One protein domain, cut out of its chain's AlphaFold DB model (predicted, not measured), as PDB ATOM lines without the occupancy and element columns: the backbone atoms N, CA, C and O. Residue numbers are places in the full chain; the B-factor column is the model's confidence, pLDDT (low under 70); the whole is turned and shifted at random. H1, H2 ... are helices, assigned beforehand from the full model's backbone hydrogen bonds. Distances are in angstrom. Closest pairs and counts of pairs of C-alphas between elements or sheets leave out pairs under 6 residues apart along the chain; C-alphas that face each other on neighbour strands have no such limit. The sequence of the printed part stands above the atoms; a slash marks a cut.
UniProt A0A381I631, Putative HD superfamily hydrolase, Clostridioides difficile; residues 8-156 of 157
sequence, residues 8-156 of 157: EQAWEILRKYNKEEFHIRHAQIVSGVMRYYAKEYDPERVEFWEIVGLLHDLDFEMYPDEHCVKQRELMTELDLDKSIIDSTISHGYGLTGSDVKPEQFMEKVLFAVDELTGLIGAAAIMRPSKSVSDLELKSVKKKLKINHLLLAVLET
ATOM      1  N   GLU A   8     257.539 271.289 402.344       98.50
ATOM      2  CA  GLU A   8     258.660 271.677 403.207       98.50
ATOM      3  C   GLU A   8     258.229 271.740 404.678       98.50
ATOM      4  O   GLU A   8     258.868 271.133 405.534       98.50
ATOM      5  N   GLN A   9     257.083 272.365 404.966       98.69
ATOM      6  CA  GLN A   9     256.522 272.406 406.319       98.69
ATOM      7  C   GLN A   9     256.144 271.007 406.818       98.69
ATOM      8  O   GLN A   9     256.414 270.664 407.967       98.69
ATOM      9  N   ALA A  10     255.557 270.171 405.960       98.75
ATOM     10  CA  ALA A  10     255.230 268.790 406.297       98.75
ATOM     11  C   ALA A  10     256.493 267.975 406.628       98.75
ATOM     12  O   ALA A  10     256.498 267.200 407.582       98.75
ATOM     13  N   TRP A  11     257.593 268.196 405.904       98.62
ATOM     14  CA  TRP A  11     258.883 267.577 406.204       98.62
ATOM     15  C   TRP A  11     259.447 268.020 407.560       98.62
ATOM     16  O   TRP A  11     259.915 267.186 408.342       98.62
ATOM     17  N   GLU A  12     259.368 269.311 407.881       98.56
ATOM     18  CA  GLU A  12     259.775 269.837 409.188       98.56
ATOM     19  C   GLU A  12     258.928 269.254 410.331       98.56
ATOM     20  O   GLU A  12     259.472 268.841 411.360       98.56
ATOM     21  N   ILE A  13     257.609 269.157 410.131       98.62
ATOM     22  CA  ILE A  13     256.668 268.541 411.073       98.62
ATOM     23  C   ILE A  13     257.016 267.064 411.281       98.62
ATOM     24  O   ILE A  13     257.206 266.651 412.426       98.62
ATOM     25  N   LEU A  14     257.185 266.279 410.212       98.62
ATOM     26  CA  LEU A  14     257.585 264.870 410.306       98.62
ATOM     27  C   LEU A  14     258.857 264.720 411.144       98.62
ATOM     28  O   LEU A  14     258.885 263.968 412.118       98.62
ATOM     29  N   ARG A  15     259.897 265.495 410.815       98.19
ATOM     30  CA  ARG A  15     261.196 265.460 411.500       98.19
ATOM     31  C   ARG A  15     261.133 265.941 412.944       98.19
ATOM     32  O   ARG A  15     262.067 265.663 413.701       98.19
ATOM     33  N   LYS A  16     260.083 266.653 413.361       97.88
ATOM     34  CA  LYS A  16     259.859 267.027 414.763       97.88
ATOM     35  C   LYS A  16     259.473 265.814 415.608       97.88
ATOM     36  O   LYS A  16     260.020 265.695 416.705       97.88
ATOM     37  N   TYR A  17     258.623 264.933 415.087       98.00
ATOM     38  CA  TYR A  17     258.028 263.819 415.835       98.00
ATOM     39  C   TYR A  17     258.667 262.455 415.551       98.00
ATOM     40  O   TYR A  17     258.678 261.613 416.437       98.00
ATOM     41  N   ASN A  18     259.269 262.275 414.372       97.88
ATOM     42  CA  ASN A  18     259.947 261.042 413.977       97.88
ATOM     43  C   ASN A  18     261.458 261.289 413.835       97.88
ATOM     44  O   ASN A  18     261.892 262.190 413.101       97.88
ATOM     45  N   LYS A  19     262.276 260.528 414.569       97.00
ATOM     46  CA  LYS A  19     263.742 260.625 414.615       97.00
ATOM     47  C   LYS A  19     264.412 259.395 414.035       97.00
ATOM     48  O   LYS A  19     265.506 259.538 413.478       97.00
ATOM     49  N   GLU A  20     263.794 258.225 414.150       96.19
ATOM     50  CA  GLU A  20     264.396 257.004 413.636       96.19
ATOM     51  C   GLU A  20     264.326 256.954 412.110       96.19
ATOM     52  O   GLU A  20     263.308 257.256 411.482       96.19
ATOM     53  N   GLU A  21     265.425 256.521 411.485       94.19
ATOM     54  CA  GLU A  21     265.510 256.416 410.025       94.19
ATOM     55  C   GLU A  21     264.430 255.499 409.445       94.19
ATOM     56  O   GLU A  21     263.990 255.715 408.317       94.19
ATOM     57  N   PHE A  22     263.989 254.497 410.210       91.12
ATOM     58  CA  PHE A  22     262.926 253.587 409.805       91.12
ATOM     59  C   PHE A  22     261.602 254.325 409.564       91.12
ATOM     60  O   PHE A  22     261.060 254.232 408.461       91.12
ATOM     61  N   HIS A  23     261.123 255.105 410.537       94.56
ATOM     62  CA  HIS A  23     259.850 255.824 410.434       94.56
ATOM     63  C   HIS A  23     259.881 256.894 409.344       94.56
ATOM     64  O   HIS A  23     258.971 256.992 408.523       94.56
ATOM     65  N   ILE A  24     260.982 257.643 409.255       97.06
ATOM     66  CA  ILE A  24     261.157 258.656 408.208       97.06
ATOM     67  C   ILE A  24     261.165 258.014 406.820       97.06
ATOM     68  O   ILE A  24     260.562 258.544 405.888       97.06
ATOM     69  N   ARG A  25     261.830 256.864 406.670       94.62
ATOM     70  CA  ARG A  25     261.872 256.149 405.396       94.62
ATOM     71  C   ARG A  25     260.503 255.595 405.014       94.62
ATOM     72  O   ARG A  25     260.152 255.679 403.841       94.62
ATOM     73  N   HIS A  26     259.743 255.058 405.970       94.56
ATOM     74  CA  HIS A  26     258.364 254.610 405.742       94.56
ATOM     75  C   HIS A  26     257.487 255.764 405.246       94.56
ATOM     76  O   HIS A  26     256.926 255.682 404.154       94.56
ATOM     77  N   ALA A  27     257.500 256.895 405.953       97.56
ATOM     78  CA  ALA A  27     256.783 258.105 405.554       97.56
ATOM     79  C   ALA A  27     257.150 258.580 404.135       97.56
ATOM     80  O   ALA A  27     256.272 258.901 403.337       97.56
ATOM     81  N   GLN A  28     258.438 258.574 403.773       97.88
ATOM     82  CA  GLN A  28     258.888 258.934 402.420       97.88
ATOM     83  C   GLN A  28     258.407 257.950 401.345       97.88
ATOM     84  O   GLN A  28     258.051 258.373 400.244       97.88
ATOM     85  N   ILE A  29     258.401 256.647 401.643       95.69
ATOM     86  CA  ILE A  29     257.907 255.617 400.721       95.69
ATOM     87  C   ILE A  29     256.412 255.827 400.471       95.69
ATOM     88  O   ILE A  29     256.007 255.937 399.313       95.69
ATOM     89  N   VAL A  30     255.611 255.941 401.534       97.38
ATOM     90  CA  VAL A  30     254.162 256.150 401.422       97.38
ATOM     91  C   VAL A  30     253.868 257.468 400.699       97.38
ATOM     92  O   VAL A  30     253.103 257.476 399.739       97.38
ATOM     93  N   SER A  31     254.554 258.559 401.053       98.44
ATOM     94  CA  SER A  31     254.475 259.856 400.362       98.44
ATOM     95  C   SER A  31     254.732 259.749 398.849       98.44
ATOM     96  O   SER A  31     253.939 260.241 398.041       98.44
ATOM     97  N   GLY A  32     255.784 259.030 398.443       97.19
ATOM     98  CA  GLY A  32     256.115 258.805 397.034       97.19
ATOM     99  C   GLY A  32     255.075 257.971 396.279       97.19
ATOM    100  O   GLY A  32     254.732 258.305 395.142       97.19
ATOM    101  N   VAL A  33     254.539 256.917 396.906       95.94
ATOM    102  CA  VAL A  33     253.473 256.083 396.321       95.94
ATOM    103  C   VAL A  33     252.178 256.887 396.175       95.94
ATOM    104  O   VAL A  33     251.544 256.853 395.120       95.94
ATOM    105  N   MET A  34     251.821 257.682 397.185       97.94
ATOM    106  CA  MET A  34     250.661 258.573 397.125       97.94
ATOM    107  C   MET A  34     250.809 259.603 395.999       97.94
ATOM    108  O   MET A  34     249.898 259.753 395.185       97.94
ATOM    109  N   ARG A  35     251.979 260.246 395.868       98.25
ATOM    110  CA  ARG A  35     252.287 261.161 394.754       98.25
ATOM    111  C   ARG A  35     252.166 260.475 393.391       98.25
ATOM    112  O   ARG A  35     251.715 261.100 392.432       98.25
ATOM    113  N   TYR A  36     252.609 259.221 393.280       96.50
ATOM    114  CA  TYR A  36     252.533 258.450 392.038       96.50
ATOM    115  C   TYR A  36     251.081 258.263 391.590       96.50
ATOM    116  O   TYR A  36     250.747 258.669 390.477       96.50
ATOM    117  N   TYR A  37     250.209 257.754 392.465       94.31
ATOM    118  CA  TYR A  37     248.795 257.572 392.126       94.31
ATOM    119  C   TYR A  37     248.057 258.885 391.917       94.31
ATOM    120  O   TYR A  37     247.216 258.973 391.025       94.31
ATOM    121  N   ALA A  38     248.394 259.930 392.672       97.44
ATOM    122  CA  ALA A  38     247.749 261.223 392.502       97.44
ATOM    123  C   ALA A  38     247.907 261.762 391.073       97.44
ATOM    124  O   ALA A  38     246.971 262.321 390.521       97.44
ATOM    125  N   LYS A  39     249.053 261.533 390.415       96.38
ATOM    126  CA  LYS A  39     249.260 261.977 389.022       96.38
ATOM    127  C   LYS A  39     248.277 261.356 388.027       96.38
ATOM    128  O   LYS A  39     248.012 261.970 386.998       96.38
ATOM    129  N   GLU A  40     247.788 260.153 388.306       93.50
ATOM    130  CA  GLU A  40     246.838 259.445 387.447       93.50
ATOM    131  C   GLU A  40     245.387 259.728 387.854       93.50
ATOM    132  O   GLU A  40     244.544 259.986 386.997       93.50
ATOM    133  N   TYR A  41     245.102 259.708 389.158       93.81
ATOM    134  CA  TYR A  41     243.733 259.691 389.677       93.81
ATOM    135  C   TYR A  41     243.236 261.043 390.210       93.81
ATOM    136  O   TYR A  41     242.027 261.225 390.328       93.81
ATOM    137  N   ASP A  42     244.133 261.980 390.535       96.94
ATOM    138  CA  ASP A  42     243.802 263.308 391.076       96.94
ATOM    139  C   ASP A  42     244.938 264.330 390.812       96.94
ATOM    140  O   ASP A  42     245.609 264.806 391.739       96.94
ATOM    141  N   PRO A  43     245.226 264.646 389.531       97.31
ATOM    142  CA  PRO A  43     246.411 265.417 389.143       97.31
ATOM    143  C   PRO A  43     246.411 266.859 389.673       97.31
ATOM    144  O   PRO A  43     247.464 267.493 389.725       97.31
ATOM    145  N   GLU A  44     245.254 267.376 390.090       98.00
ATOM    146  CA  GLU A  44     245.116 268.711 390.677       98.00
ATOM    147  C   GLU A  44     245.522 268.749 392.160       98.00
ATOM    148  O   GLU A  44     245.822 269.821 392.686       98.00
ATOM    149  N   ARG A  45     245.580 267.594 392.841       97.81
ATOM    150  CA  ARG A  45     245.867 267.489 394.283       97.81
ATOM    151  C   ARG A  45     247.092 266.634 394.605       97.81
ATOM    152  O   ARG A  45     247.206 266.110 395.712       97.81
ATOM    153  N   VAL A  46     248.043 266.531 393.677       98.50
ATOM    154  CA  VAL A  46     249.272 265.731 393.852       98.50
ATOM    155  C   VAL A  46     250.024 266.074 395.138       98.50
ATOM    156  O   VAL A  46     250.416 265.169 395.870       98.50
ATOM    157  N   GLU A  47     250.193 267.364 395.437       98.56
ATOM    158  CA  GLU A  47     250.889 267.799 396.653       98.56
ATOM    159  C   GLU A  47     250.127 267.398 397.925       98.56
ATOM    160  O   GLU A  47     250.730 266.928 398.884       98.56
ATOM    161  N   PHE A  48     248.793 267.486 397.914       98.69
ATOM    162  CA  PHE A  48     247.968 267.067 399.046       98.69
ATOM    163  C   PHE A  48     248.135 265.571 399.343       98.69
ATOM    164  O   PHE A  48     248.365 265.202 400.489       98.69
ATOM    165  N   TRP A  49     248.075 264.710 398.323       98.69
ATOM    166  CA  TRP A  49     248.276 263.265 398.492       98.69
ATOM    167  C   TRP A  49     249.675 262.945 399.031       98.69
ATOM    168  O   TRP A  49     249.830 262.094 399.907       98.69
ATOM    169  N   GLU A  50     250.692 263.644 398.528       98.75
ATOM    170  CA  GLU A  50     252.078 263.482 398.962       98.75
ATOM    171  C   GLU A  50     252.268 263.866 400.435       98.75
ATOM    172  O   GLU A  50     252.931 263.132 401.171       98.75
ATOM    173  N   ILE A  51     251.639 264.959 400.885       98.88
ATOM    174  CA  ILE A  51     251.639 265.390 402.290       98.88
ATOM    175  C   ILE A  51     250.883 264.390 403.168       98.88
ATOM    176  O   ILE A  51     251.381 264.045 404.239       98.88
ATOM    177  N   VAL A  52     249.717 263.896 402.728       98.81
ATOM    178  CA  VAL A  52     248.959 262.875 403.475       98.81
ATOM    179  C   VAL A  52     249.832 261.647 403.704       98.81
ATOM    180  O   VAL A  52     249.972 261.204 404.840       98.81
ATOM    181  N   GLY A  53     250.473 261.132 402.653       98.62
ATOM    182  CA  GLY A  53     251.373 259.990 402.788       98.62
ATOM    183  C   GLY A  53     252.585 260.282 403.678       98.62
ATOM    184  O   GLY A  53     253.008 259.415 404.434       98.62
ATOM    185  N   LEU A  54     253.120 261.505 403.646       98.81
ATOM    186  CA  LEU A  54     254.267 261.892 404.473       98.81
ATOM    187  C   LEU A  54     253.921 261.985 405.965       98.81
ATOM    188  O   LEU A  54     254.758 261.679 406.808       98.81
ATOM    189  N   LEU A  55     252.706 262.423 406.294       98.81
ATOM    190  CA  LEU A  55     252.271 262.668 407.671       98.81
ATOM    191  C   LEU A  55     251.389 261.551 408.244       98.81
ATOM    192  O   LEU A  55     250.930 261.698 409.377       98.81
ATOM    193  N   HIS A  56     251.131 260.468 407.498       98.62
ATOM    194  CA  HIS A  56     250.169 259.437 407.904       98.62
ATOM    195  C   HIS A  56     250.502 258.776 409.246       98.62
ATOM    196  O   HIS A  56     249.571 258.509 409.985       98.62
ATOM    197  N   ASP A  57     251.783 258.632 409.592       98.19
ATOM    198  CA  ASP A  57     252.263 257.985 410.826       98.19
ATOM    199  C   ASP A  57     252.930 258.968 411.805       98.19
ATOM    200  O   ASP A  57     253.863 258.631 412.535       98.19
ATOM    201  N   LEU A  58     252.503 260.236 411.806       98.50
ATOM    202  CA  LEU A  58     253.204 261.304 412.531       98.50
ATOM    203  C   LEU A  58     253.423 261.015 414.029       98.50
ATOM    204  O   LEU A  58     254.437 261.433 414.587       98.50
ATOM    205  N   ASP A  59     252.478 260.343 414.676       98.19
ATOM    206  CA  ASP A  59     252.474 260.001 416.098       98.19
ATOM    207  C   ASP A  59     253.119 258.649 416.423       98.19
ATOM    208  O   ASP A  59     253.503 258.443 417.577       98.19
ATOM    209  N   PHE A  60     253.270 257.755 415.444       96.75
ATOM    210  CA  PHE A  60     253.544 256.336 415.681       96.75
ATOM    211  C   PHE A  60     254.845 256.073 416.456       96.75
ATOM    212  O   PHE A  60     254.853 255.250 417.368       96.75
ATOM    213  N   GLU A  61     255.936 256.788 416.150       97.19
ATOM    214  CA  GLU A  61     257.231 256.604 416.836       97.19
ATOM    215  C   GLU A  61     257.135 256.862 418.352       97.19
ATOM    216  O   GLU A  61     257.804 256.204 419.147       97.19
ATOM    217  N   MET A  62     256.299 257.813 418.771       97.12
ATOM    218  CA  MET A  62     256.184 258.214 420.177       97.12
ATOM    219  C   MET A  62     254.982 257.588 420.889       97.12
ATOM    220  O   MET A  62     255.035 257.381 422.101       97.12
ATOM    221  N   TYR A  63     253.900 257.323 420.153       97.50
ATOM    222  CA  TYR A  63     252.606 256.902 420.690       97.50
ATOM    223  C   TYR A  63     252.023 255.693 419.934       97.50
ATOM    224  O   TYR A  63     250.883 255.752 419.473       97.50
ATOM    225  N   PRO A  64     252.757 254.570 419.819       95.88
ATOM    226  CA  PRO A  64     252.311 253.430 419.016       95.88
ATOM    227  C   PRO A  64     250.996 252.811 419.522       95.88
ATOM    228  O   PRO A  64     250.180 252.354 418.725       95.88
ATOM    229  N   ASP A  65     250.752 252.830 420.838       96.94
ATOM    230  CA  ASP A  65     249.531 252.279 421.448       96.94
ATOM    231  C   ASP A  65     248.299 253.195 421.287       96.94
ATOM    232  O   ASP A  65     247.163 252.752 421.463       96.94
ATOM    233  N   GLU A  66     248.512 254.469 420.944       97.44
ATOM    234  CA  GLU A  66     247.465 255.485 420.754       97.44
ATOM    235  C   GLU A  66     247.404 255.978 419.299       97.44
ATOM    236  O   GLU A  66     246.882 257.064 419.025       97.44
ATOM    237  N   HIS A  67     247.934 255.175 418.371       97.75
ATOM    238  CA  HIS A  67     248.074 255.526 416.962       97.75
ATOM    239  C   HIS A  67     246.771 256.055 416.349       97.75
ATOM    240  O   HIS A  67     245.681 255.539 416.627       97.75
ATOM    241  N   CYS A  68     246.878 257.089 415.514       97.75
ATOM    242  CA  CYS A  68     245.795 257.895 414.937       97.75
ATOM    243  C   CYS A  68     244.999 258.756 415.939       97.75
ATOM    244  O   CYS A  68     244.502 259.822 415.565       97.75
ATOM    245  N   VAL A  69     244.856 258.341 417.205       98.06
ATOM    246  CA  VAL A  69     244.207 259.162 418.244       98.06
ATOM    247  C   VAL A  69     245.131 260.311 418.623       98.06
ATOM    248  O   VAL A  69     244.717 261.475 418.584       98.06
ATOM    249  N   LYS A  70     246.404 260.002 418.905       98.38
ATOM    250  CA  LYS A  70     247.422 261.019 419.172       98.38
ATOM    251  C   LYS A  70     247.755 261.841 417.946       98.38
ATOM    252  O   LYS A  70     247.954 263.047 418.072       98.38
ATOM    253  N   GLN A  71     247.709 261.257 416.759       98.50
ATOM    254  CA  GLN A  71     247.882 262.000 415.518       98.50
ATOM    255  C   GLN A  71     246.891 263.152 415.374       98.50
ATOM    256  O   GLN A  71     247.291 264.280 415.084       98.50
ATOM    257  N   ARG A  72     245.599 262.884 415.608       98.56
ATOM    258  CA  ARG A  72     244.553 263.909 415.555       98.56
ATOM    259  C   ARG A  72     244.839 265.034 416.542       98.56
ATOM    260  O   ARG A  72     244.716 266.198 416.168       98.56
ATOM    261  N   GLU A  73     245.207 264.693 417.776       98.38
ATOM    262  CA  GLU A  73     245.567 265.662 418.818       98.38
ATOM    263  C   GLU A  73     246.739 266.539 418.355       98.38
ATOM    264  O   GLU A  73     246.585 267.754 418.244       98.38
ATOM    265  N   LEU A  74     247.856 265.920 417.960       98.44
ATOM    266  CA  LEU A  74     249.065 266.620 417.520       98.44
ATOM    267  C   LEU A  74     248.808 267.537 416.320       98.44
ATOM    268  O   LEU A  74     249.234 268.689 416.317       98.44
ATOM    269  N   MET A  75     248.115 267.048 415.292       98.56
ATOM    270  CA  MET A  75     247.859 267.845 414.090       98.56
ATOM    271  C   MET A  75     246.867 268.986 414.352       98.56
ATOM    272  O   MET A  75     246.992 270.047 413.741       98.56
ATOM    273  N   THR A  76     245.931 268.807 415.290       98.38
ATOM    274  CA  THR A  76     245.028 269.881 415.732       98.38
ATOM    275  C   THR A  76     245.792 270.958 416.505       98.38
ATOM    276  O   THR A  76     245.583 272.144 416.264       98.38
ATOM    277  N   GLU A  77     246.716 270.577 417.394       98.12
ATOM    278  CA  GLU A  77     247.579 271.523 418.122       98.12
ATOM    279  C   GLU A  77     248.503 272.325 417.196       98.12
ATOM    280  O   GLU A  77     248.848 273.470 417.490       98.12
ATOM    281  N   LEU A  78     248.886 271.737 416.061       98.19
ATOM    282  CA  LEU A  78     249.656 272.396 415.007       98.19
ATOM    283  C   LEU A  78     248.807 273.311 414.105       98.19
ATOM    284  O   LEU A  78     249.363 273.881 413.169       98.19
ATOM    285  N   ASP A  79     247.501 273.455 414.371       98.25
ATOM    286  CA  ASP A  79     246.526 274.216 413.567       98.25
ATOM    287  C   ASP A  79     246.470 273.745 412.096       98.25
ATOM    288  O   ASP A  79     246.275 274.544 411.177       98.25
ATOM    289  N   LEU A  80     246.661 272.441 411.850       98.56
ATOM    290  CA  LEU A  80     246.548 271.875 410.504       98.56
ATOM    291  C   LEU A  80     245.086 271.766 410.068       98.56
ATOM    292  O   LEU A  80     244.174 271.566 410.872       98.56
ATOM    293  N   ASP A  81     244.858 271.896 408.766       98.31
ATOM    294  CA  ASP A  81     243.525 271.816 408.186       98.31
ATOM    295  C   ASP A  81     242.851 270.462 408.451       98.31
ATOM    296  O   ASP A  81     243.457 269.398 408.325       98.31
ATOM    297  N   LYS A  82     241.551 270.486 408.762       97.81
ATOM    298  CA  LYS A  82     240.800 269.265 409.074       97.81
ATOM    299  C   LYS A  82     240.890 268.224 407.953       97.81
ATOM    300  O   LYS A  82     240.930 267.034 408.244       97.81
ATOM    301  N   SER A  83     240.957 268.649 406.688       97.56
ATOM    302  CA  SER A  83     241.025 267.716 405.562       97.56
ATOM    303  C   SER A  83     242.299 266.873 405.561       97.56
ATOM    304  O   SER A  83     242.213 265.694 405.219       97.56
ATOM    305  N   ILE A  84     243.453 267.421 405.973       98.12
ATOM    306  CA  ILE A  84     244.687 266.634 406.094       98.12
ATOM    307  C   ILE A  84     244.618 265.714 407.314       98.12
ATOM    308  O   ILE A  84     244.978 264.550 407.192       98.12
ATOM    309  N   ILE A  85     244.070 266.193 408.437       98.56
ATOM    310  CA  ILE A  85     243.920 265.408 409.673       98.56
ATOM    311  C   ILE A  85     243.040 264.182 409.441       98.56
ATOM    312  O   ILE A  85     243.433 263.068 409.769       98.56
ATOM    313  N   ASP A  86     241.849 264.379 408.874       98.44
ATOM    314  CA  ASP A  86     240.917 263.286 408.594       98.44
ATOM    315  C   ASP A  86     241.518 262.298 407.585       98.44
ATOM    316  O   ASP A  86     241.427 261.084 407.765       98.44
ATOM    317  N   SER A  87     242.169 262.822 406.541       98.50
ATOM    318  CA  SER A  87     242.794 262.004 405.502       98.50
ATOM    319  C   SER A  87     243.887 261.112 406.068       98.50
ATOM    320  O   SER A  87     243.908 259.921 405.762       98.50
ATOM    321  N   THR A  88     244.780 261.661 406.895       98.50
ATOM    322  CA  THR A  88     245.881 260.884 407.457       98.50
ATOM    323  C   THR A  88     245.355 259.808 408.389       98.50
ATOM    324  O   THR A  88     245.654 258.648 408.155       98.50
ATOM    325  N   ILE A  89     244.491 260.122 409.355       98.44
ATOM    326  CA  ILE A  89     244.010 259.130 410.335       98.44
ATOM    327  C   ILE A  89     243.051 258.085 409.745       98.44
ATOM    328  O   ILE A  89     242.738 257.096 410.411       98.44
ATOM    329  N   SER A  90     242.575 258.266 408.509       98.00
ATOM    330  CA  SER A  90     241.705 257.291 407.840       98.00
ATOM    331  C   SER A  90     242.374 255.927 407.610       98.00
ATOM    332  O   SER A  90     241.676 254.912 407.540       98.00
ATOM    333  N   HIS A  91     243.713 255.872 407.551       96.69
ATOM    334  CA  HIS A  91     244.456 254.616 407.383       96.69
ATOM    335  C   HIS A  91     244.294 253.674 408.592       96.69
ATOM    336  O   HIS A  91     244.307 252.457 408.435       96.69
ATOM    337  N   GLY A  92     244.049 254.222 409.788       94.88
ATOM    338  CA  GLY A  92     243.833 253.448 411.010       94.88
ATOM    339  C   GLY A  92     242.405 252.925 411.205       94.88
ATOM    340  O   GLY A  92     242.123 252.290 412.222       94.88
ATOM    341  N   TYR A  93     241.470 253.185 410.284       95.19
ATOM    342  CA  TYR A  93     240.057 252.841 410.475       95.19
ATOM    343  C   TYR A  93     239.827 251.344 410.732       95.19
ATOM    344  O   TYR A  93     240.122 250.495 409.891       95.19
ATOM    345  N   GLY A  94     239.241 251.019 411.888       92.31
ATOM    346  CA  GLY A  94     238.981 249.633 412.300       92.31
ATOM    347  C   GLY A  94     240.228 248.844 412.727       92.31
ATOM    348  O   GLY A  94     240.099 247.668 413.066       92.31
ATOM    349  N   LEU A  95     241.402 249.482 412.723       90.25
ATOM    350  CA  LEU A  95     242.686 248.931 413.167       90.25
ATOM    351  C   LEU A  95     243.183 249.620 414.448       90.25
ATOM    352  O   LEU A  95     243.833 248.982 415.273       90.25
ATOM    353  N   THR A  96     242.850 250.899 414.622       94.25
ATOM    354  CA  THR A  96     243.242 251.751 415.752       94.25
ATOM    355  C   THR A  96     242.011 252.407 416.399       94.25
ATOM    356  O   THR A  96     240.875 251.981 416.181       94.25
ATOM    357  N   GLY A  97     242.218 253.461 417.200       92.94
ATOM    358  CA  GLY A  97     241.142 254.302 417.735       92.94
ATOM    359  C   GLY A  97     240.550 255.313 416.739       92.94
ATOM    360  O   GLY A  97     239.726 256.132 417.144       92.94
ATOM    361  N   SER A  98     240.957 255.291 415.463       95.62
ATOM    362  CA  SER A  98     240.412 256.183 414.432       95.62
ATOM    363  C   SER A  98     238.954 255.860 414.083       95.62
ATOM    364  O   SER A  98     238.597 254.719 413.780       95.62
ATOM    365  N   ASP A  99     238.113 256.892 414.062       95.56
ATOM    366  CA  ASP A  99     236.702 256.852 413.661       95.56
ATOM    367  C   ASP A  99     236.455 257.390 412.238       95.56
ATOM    368  O   ASP A  99     235.313 257.385 411.769       95.56
ATOM    369  N   VAL A 100     237.501 257.814 411.520       97.62
ATOM    370  CA  VAL A 100     237.381 258.307 410.139       97.62
ATOM    371  C   VAL A 100     237.507 257.149 409.172       97.62
ATOM    372  O   VAL A 100     238.569 256.554 409.035       97.62
ATOM    373  N   LYS A 101     236.422 256.831 408.471       96.12
ATOM    374  CA  LYS A 101     236.425 255.797 407.440       96.12
ATOM    375  C   LYS A 101     237.089 256.311 406.154       96.12
ATOM    376  O   LYS A 101     236.789 257.435 405.764       96.12
ATOM    377  N   PRO A 102     237.887 255.493 405.439       94.12
ATOM    378  CA  PRO A 102     238.392 255.852 404.117       94.12
ATOM    379  C   PRO A 102     237.254 255.824 403.082       94.12
ATOM    380  O   PRO A 102     236.882 254.775 402.541       94.12
ATOM    381  N   GLU A 103     236.660 256.984 402.815       92.62
ATOM    382  CA  GLU A 103     235.545 257.152 401.880       92.62
ATOM    383  C   GLU A 103     236.018 257.684 400.530       92.62
ATOM    384  O   GLU A 103     235.590 257.184 399.476       92.62
ATOM    385  N   GLN A 104     236.945 258.643 400.555       93.12
ATOM    386  CA  GLN A 104     237.552 259.215 399.363       93.12
ATOM    387  C   GLN A 104     238.467 258.195 398.681       93.12
ATOM    388  O   GLN A 104     238.998 257.271 399.301       93.12
ATOM    389  N   PHE A 105     238.661 258.352 397.371       93.88
ATOM    390  CA  PHE A 105     239.522 257.443 396.615       93.88
ATOM    391  C   PHE A 105     240.969 257.464 397.139       93.88
ATOM    392  O   PHE A 105     241.534 256.405 397.387       93.88
ATOM    393  N   MET A 106     241.511 258.654 397.410       97.00
ATOM    394  CA  MET A 106     242.829 258.853 398.025       97.00
ATOM    395  C   MET A 106     242.978 258.105 399.358       97.00
ATOM    396  O   MET A 106     243.948 257.383 399.545       97.00
ATOM    397  N   GLU A 107     242.000 258.212 400.260       96.69
ATOM    398  CA  GLU A 107     242.039 257.561 401.581       96.69
ATOM    399  C   GLU A 107     242.049 256.033 401.456       96.69
ATOM    400  O   GLU A 107     242.753 255.342 402.186       96.69
ATOM    401  N   LYS A 108     241.311 255.486 400.483       93.62
ATOM    402  CA  LYS A 108     241.338 254.048 400.172       93.62
ATOM    403  C   LYS A 108     242.691 253.611 399.621       93.62
ATOM    404  O   LYS A 108     243.129 252.503 399.923       93.62
ATOM    405  N   VAL A 109     243.334 254.461 398.816       94.75
ATOM    406  CA  VAL A 109     244.709 254.228 398.362       94.75
ATOM    407  C   VAL A 109     245.645 254.241 399.567       94.75
ATOM    408  O   VAL A 109     246.328 253.244 399.756       94.75
ATOM    409  N   LEU A 110     245.609 255.275 400.419       97.00
ATOM    410  CA  LEU A 110     246.425 255.375 401.637       97.00
ATOM    411  C   LEU A 110     246.296 254.119 402.508       97.00
ATOM    412  O   LEU A 110     247.299 253.478 402.812       97.00
ATOM    413  N   PHE A 111     245.059 253.734 402.829       92.38
ATOM    414  CA  PHE A 111     244.746 252.551 403.630       92.38
ATOM    415  C   PHE A 111     245.371 251.272 403.049       92.38
ATOM    416  O   PHE A 111     245.863 250.422 403.784       92.38
ATOM    417  N   ALA A 112     245.368 251.117 401.722       89.25
ATOM    418  CA  ALA A 112     245.938 249.945 401.066       89.25
ATOM    419  C   ALA A 112     247.472 249.991 400.959       89.25
ATOM    420  O   ALA A 112     248.126 248.953 401.083       89.25
ATOM    421  N   VAL A 113     248.052 251.163 400.674       91.12
ATOM    422  CA  VAL A 113     249.496 251.296 400.425       91.12
ATOM    423  C   VAL A 113     250.306 251.286 401.713       91.12
ATOM    424  O   VAL A 113     251.425 250.779 401.685       91.12
ATOM    425  N   ASP A 114     249.767 251.788 402.823       92.56
ATOM    426  CA  ASP A 114     250.451 251.782 404.118       92.56
ATOM    427  C   ASP A 114     250.801 250.344 404.550       92.56
ATOM    428  O   ASP A 114     251.976 249.960 404.572       92.56
ATOM    429  N   GLU A 115     249.786 249.484 404.712       85.00
ATOM    430  CA  GLU A 115     249.988 248.071 405.067       85.00
ATOM    431  C   GLU A 115     250.897 247.353 404.052       85.00
ATOM    432  O   GLU A 115     251.796 246.585 404.419       85.00
ATOM    433  N   LEU A 116     250.698 247.611 402.753       85.25
ATOM    434  CA  LEU A 116     251.469 246.950 401.704       85.25
ATOM    435  C   LEU A 116     252.955 247.317 401.760       85.25
ATOM    436  O   LEU A 116     253.817 246.434 401.699       85.25
ATOM    437  N   THR A 117     253.260 248.610 401.827       86.38
ATOM    438  CA  THR A 117     254.638 249.110 401.823       86.38
ATOM    439  C   THR A 117     255.367 248.704 403.099       86.38
ATOM    440  O   THR A 117     256.511 248.247 403.008       86.38
ATOM    441  N   GLY A 118     254.687 248.719 404.252       82.12
ATOM    442  CA  GLY A 118     255.212 248.190 405.510       82.12
ATOM    443  C   GLY A 118     255.575 246.704 405.414       82.12
ATOM    444  O   GLY A 118     256.679 246.293 405.788       82.12
ATOM    445  N   LEU A 119     254.703 245.881 404.823       82.81
ATOM    446  CA  LEU A 119     254.959 244.447 404.642       82.81
ATOM    447  C   LEU A 119     256.074 244.150 403.633       82.81
ATOM    448  O   LEU A 119     256.876 243.236 403.862       82.81
ATOM    449  N   ILE A 120     256.161 244.907 402.534       84.88
ATOM    450  CA  ILE A 120     257.268 244.805 401.570       84.88
ATOM    451  C   ILE A 120     258.587 245.204 402.243       84.88
ATOM    452  O   ILE A 120     259.574 244.472 402.122       84.88
ATOM    453  N   GLY A 121     258.601 246.306 402.996       82.94
ATOM    454  CA  GLY A 121     259.767 246.779 403.740       82.94
ATOM    455  C   GLY A 121     260.256 245.753 404.763       82.94
ATOM    456  O   GLY A 121     261.428 245.369 404.753       82.94
ATOM    457  N   ALA A 122     259.347 245.213 405.578       82.38
ATOM    458  CA  ALA A 122     259.661 244.154 406.535       82.38
ATOM    459  C   ALA A 122     260.190 242.888 405.838       82.38
ATOM    460  O   ALA A 122     261.161 242.275 406.287       82.38
ATOM    461  N   ALA A 123     259.594 242.496 404.707       83.31
ATOM    462  CA  ALA A 123     260.064 241.353 403.931       83.31
ATOM    463  C   ALA A 123     261.465 241.573 403.338       83.31
ATOM    464  O   ALA A 123     262.248 240.622 403.306       83.31
ATOM    465  N   ALA A 124     261.785 242.793 402.901       85.69
ATOM    466  CA  ALA A 124     263.104 243.152 402.389       85.69
ATOM    467  C   ALA A 124     264.177 243.085 403.485       85.69
ATOM    468  O   ALA A 124     265.228 242.489 403.267       85.69
ATOM    469  N   ILE A 125     263.904 243.613 404.686       84.19
ATOM    470  CA  ILE A 125     264.861 243.624 405.811       84.19
ATOM    471  C   ILE A 125     265.254 242.204 406.247       84.19
ATOM    472  O   ILE A 125     266.396 241.969 406.640       84.19
ATOM    473  N   MET A 126     264.334 241.242 406.135       83.31
ATOM    474  CA  MET A 126     264.584 239.838 406.479       83.31
ATOM    475  C   MET A 126     265.450 239.090 405.452       83.31
ATOM    476  O   MET A 126     265.849 237.951 405.706       83.31
ATOM    477  N   ARG A 127     265.728 239.679 404.283       81.31
ATOM    478  CA  ARG A 127     266.562 239.061 403.244       81.31
ATOM    479  C   ARG A 127     268.045 239.381 403.443       81.31
ATOM    480  O   ARG A 127     268.373 240.474 403.897       81.31
ATOM    481  N   PRO A 128     268.966 238.489 403.021       85.62
ATOM    482  CA  PRO A 128     270.405 238.766 403.072       85.62
ATOM    483  C   PRO A 128     270.809 240.044 402.322       85.62
ATOM    484  O   PRO A 128     271.707 240.758 402.759       85.62
ATOM    485  N   SER A 129     270.121 240.339 401.215       87.62
ATOM    486  CA  SER A 129     270.309 241.544 400.399       87.62
ATOM    487  C   SER A 129     269.846 242.833 401.086       87.62
ATOM    488  O   SER A 129     270.275 243.912 400.683       87.62
ATOM    489  N   LYS A 130     268.940 242.734 402.073       82.75
ATOM    490  CA  LYS A 130     268.175 243.851 402.651       82.75
ATOM    491  C   LYS A 130     267.473 244.716 401.594       82.75
ATOM    492  O   LYS A 130     267.312 245.921 401.780       82.75
ATOM    493  N   SER A 131     267.099 244.110 400.465       81.25
ATOM    494  CA  SER A 131     266.580 244.804 399.286       81.25
ATOM    495  C   SER A 131     265.256 244.214 398.809       81.25
ATOM    496  O   SER A 131     264.921 243.062 399.083       81.25
ATOM    497  N   VAL A 132     264.510 245.028 398.063       80.94
ATOM    498  CA  VAL A 132     263.339 244.588 397.299       80.94
ATOM    499  C   VAL A 132     263.727 243.965 395.953       80.94
ATOM    500  O   VAL A 132     262.914 243.277 395.351       80.94
ATOM    501  N   SER A 133     264.963 244.159 395.478       83.19
ATOM    502  CA  SER A 133     265.396 243.722 394.138       83.19
ATOM    503  C   SER A 133     265.373 242.205 393.935       83.19
ATOM    504  O   SER A 133     265.270 241.737 392.807       83.19
ATOM    505  N   ASP A 134     265.487 241.431 395.011       81.38
ATOM    506  CA  ASP A 134     265.396 239.972 395.008       81.38
ATOM    507  C   ASP A 134     264.068 239.460 395.598       81.38
ATOM    508  O   ASP A 134     263.907 238.251 395.801       81.38
ATOM    509  N   LEU A 135     263.101 240.349 395.875       80.88
ATOM    510  CA  LEU A 135     261.746 239.948 396.251       80.88
ATOM    511  C   LEU A 135     260.987 239.441 395.028       80.88
ATOM    512  O   LEU A 135     260.709 240.164 394.079       80.88
ATOM    513  N   GLU A 136     260.565 238.184 395.094       80.12
ATOM    514  CA  GLU A 136     259.644 237.634 394.110       80.12
ATOM    515  C   GLU A 136     258.201 238.017 394.446       80.12
ATOM    516  O   GLU A 136     257.723 237.759 395.559       80.12
ATOM    517  N   LEU A 137     257.459 238.507 393.450       75.12
ATOM    518  CA  LEU A 137     256.040 238.862 393.573       75.12
ATOM    519  C   LEU A 137     255.203 237.736 394.200       75.12
ATOM    520  O   LEU A 137     254.343 237.979 395.042       75.12
ATOM    521  N   LYS A 138     255.489 236.476 393.856       77.50
ATOM    522  CA  LYS A 138     254.799 235.304 394.418       77.50
ATOM    523  C   LYS A 138     254.964 235.191 395.940       77.50
ATOM    524  O   LYS A 138     254.036 234.761 396.624       77.50
ATOM    525  N   SER A 139     256.122 235.581 396.474       73.94
ATOM    526  CA  SER A 139     256.400 235.563 397.916       73.94
ATOM    527  C   SER A 139     255.610 236.642 398.654       73.94
ATOM    528  O   SER A 139     255.072 236.375 399.728       73.94
ATOM    529  N   VAL A 140     255.488 237.826 398.051       73.00
ATOM    530  CA  VAL A 140     254.685 238.941 398.572       73.00
ATOM    531  C   VAL A 140     253.196 238.579 398.531       73.00
ATOM    532  O   VAL A 140     252.518 238.634 399.557       73.00
ATOM    533  N   LYS A 141     252.719 238.045 397.395       71.38
ATOM    534  CA  LYS A 141     251.330 237.587 397.225       71.38
ATOM    535  C   LYS A 141     250.917 236.477 398.192       71.38
ATOM    536  O   LYS A 141     249.756 236.406 398.564       71.38
ATOM    537  N   LYS A 142     251.842 235.612 398.619       72.06
ATOM    538  CA  LYS A 142     251.553 234.549 399.597       72.06
ATOM    539  C   LYS A 142     251.406 235.078 401.029       72.06
ATOM    540  O   LYS A 142     250.683 234.472 401.816       72.06
ATOM    541  N   LYS A 143     252.124 236.149 401.384       67.38
ATOM    542  CA  LYS A 143     252.077 236.746 402.730       67.38
ATOM    543  C   LYS A 143     250.842 237.624 402.938       67.38
ATOM    544  O   LYS A 143     250.366 237.728 404.062       67.38
ATOM    545  N   LEU A 144     250.318 238.206 401.865       63.50
ATOM    546  CA  LEU A 144     249.153 239.083 401.877       63.50
ATOM    547  C   LEU A 144     247.879 238.313 401.500       63.50
ATOM    548  O   LEU A 144     247.838 237.630 400.477       63.50
ATOM    549  N   LYS A 145     246.794 238.468 402.264       57.00
ATOM    550  CA  LYS A 145     245.446 238.117 401.780       57.00
ATOM    551  C   LYS A 145     244.953 239.255 400.885       57.00
ATOM    552  O   LYS A 145     244.190 240.110 401.312       57.00
ATOM    553  N   ILE A 146     245.472 239.294 399.662       56.72
ATOM    554  CA  ILE A 146     245.307 240.427 398.748       56.72
ATOM    555  C   ILE A 146     243.851 240.566 398.294       56.72
ATOM    556  O   ILE A 146     243.276 239.625 397.748       56.72
ATOM    557  N   ASN A 147     243.283 241.760 398.464       57.25
ATOM    558  CA  ASN A 147     242.070 242.180 397.762       57.25
ATOM    559  C   ASN A 147     242.432 242.869 396.425       57.25
ATOM    560  O   ASN A 147     243.590 243.197 396.177       57.25
ATOM    561  N   HIS A 148     241.455 243.094 395.542       57.38
ATOM    562  CA  HIS A 148     241.715 243.647 394.204       57.38
ATOM    563  C   HIS A 148     242.440 245.004 394.203       57.38
ATOM    564  O   HIS A 148     243.222 245.258 393.291       57.38
ATOM    565  N   LEU A 149     242.225 245.841 395.223       56.41
ATOM    566  CA  LEU A 149     242.882 247.144 395.342       56.41
ATOM    567  C   LEU A 149     244.379 246.983 395.649       56.41
ATOM    568  O   LEU A 149     245.210 247.560 394.958       56.41
ATOM    569  N   LEU A 150     244.731 246.115 396.602       61.94
ATOM    570  CA  LEU A 150     246.125 245.759 396.894       61.94
ATOM    571  C   LEU A 150     246.825 245.088 395.697       61.94
ATOM    572  O   LEU A 150     248.029 245.257 395.512       61.94
ATOM    573  N   LEU A 151     246.088 244.327 394.876       62.03
ATOM    574  CA  LEU A 151     246.641 243.691 393.675       62.03
ATOM    575  C   LEU A 151     247.006 244.728 392.607       62.03
ATOM    576  O   LEU A 151     248.092 244.642 392.042       62.03
ATOM    577  N   ALA A 152     246.127 245.710 392.378       61.09
ATOM    578  CA  ALA A 152     246.385 246.814 391.457       61.09
ATOM    579  C   ALA A 152     247.619 247.618 391.886       61.09
ATOM    580  O   ALA A 152     248.427 247.990 391.040       61.09
ATOM    581  N   VAL A 153     247.816 247.801 393.199       60.44
ATOM    582  CA  VAL A 153     249.005 248.488 393.712       60.44
ATOM    583  C   VAL A 153     250.292 247.696 393.469       60.44
ATOM    584  O   VAL A 153     251.301 248.240 393.020       60.44
ATOM    585  N   LEU A 154     250.253 246.386 393.714       58.56
ATOM    586  CA  LEU A 154     251.388 245.485 393.500       58.56
ATOM    587  C   LEU A 154     251.826 245.357 392.037       58.56
ATOM    588  O   LEU A 154     252.968 244.986 391.795       58.56
ATOM    589  N   GLU A 155     250.934 245.585 391.074       57.41
ATOM    590  CA  GLU A 155     251.239 245.457 389.640       57.41
ATOM    591  C   GLU A 155     251.888 246.715 389.044       57.41
ATOM    592  O   GLU A 155     252.416 246.662 387.934       57.41
ATOM    593  N   THR A 156     251.886 247.824 389.785       50.22
ATOM    594  CA  THR A 156     252.509 249.097 389.383       50.22
ATOM    595  C   THR A 156     253.885 249.358 390.014       50.22
ATOM    596  O   THR A 156     254.527 250.343 389.648       50.22
TER     597      THR A 156
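AT A GLANCE: This is residues 8 to 156 of the 157 residues of the protein "Putative HD superfamily hydrolase" of Clostridioides difficile (UniProt A0A381I631). Two long helices, H2 and H6, cross in the middle of a two-sided helical body: H3 folds back on H2 and H1 packs beside H3 to make one side, while H6 runs along the other with H5 packed on its first part. The helical hairpin H4 and H5 makes one end of the longest axis, and the short helix H7 lies toward the other, with H8 on the flank of H6. The printed part has 149 residues with eight named helices, H1 to H8 in order, and no named strand; its class is all helix. It is compact, with a radius of gyration of the C-alphas of 15.0 A, and spans 44 by 32 by 30 A.

HOW THE PARTS SIT: Start at H2, residues 21 to 41, and look for H6, residues 105 to 125: they touch, closest at the C-alphas of Val 30 and Asp 114, 6.3 A, at a steep tilt of 42 degrees, opposite ways. H3, residues 46 to 55, forms a hairpin with H2, closest at the C-alphas of Ser 31 and Gly 53, 3.9 A. H1, residues 8 to 17, touches H3 at the C-alphas of Leu 14 and Leu 55, 6.3 A. H1, H2 and H3 form an up and down bundle, each running against the one before it. H5, residues 82 to 92, touches H6 residues 107 to 114 alone, closest at the C-alphas of His 91 and Phe 111, 4.3 A. H4, residues 69 to 77, forms a hairpin with H5, closest at the C-alphas of Arg 72 and Ile 85, 6.1 A. H8, residues 148 to 154, touches H6 residues 109 to 116 alone, closest at the C-alphas of Ala 112 and Leu 150, 5.9 A. H7, residues 137 to 143, is close to but not clearly touching H6, about perpendicular at 83 degrees, with the C-alphas of Ile 120 and Val 140 closest at 7.1 A. Every O i to N i+4 pair is within hydrogen-bond range in H1, H3, H4, H7 and H8; H2 and H6 have 16 of 17 each, H5 5 of 7.

IN THESE COORDINATES: Find C-alpha 21 at (265.510, 256.416, 410.025); from there H2 runs 30.0 A. H6 starts at (239.522, 257.443, 396.615) and runs 30.3 A. H5 measures 16.2 A, H1 14.9 A, H3 14.5 A and H4 12.8 A. H7 measures 10.2 A, and H8, 9.9 A, ends at (251.388, 245.485, 393.500).

THE WHOLE: The C-alphas farthest apart are those of Asp 79 and Lys 138, 44.2 A. The printed part has no cut. The links H3 to H4, H5 to H6 and H6 to H7 are long. Look for low confidence at residues 143 to 156, under 70.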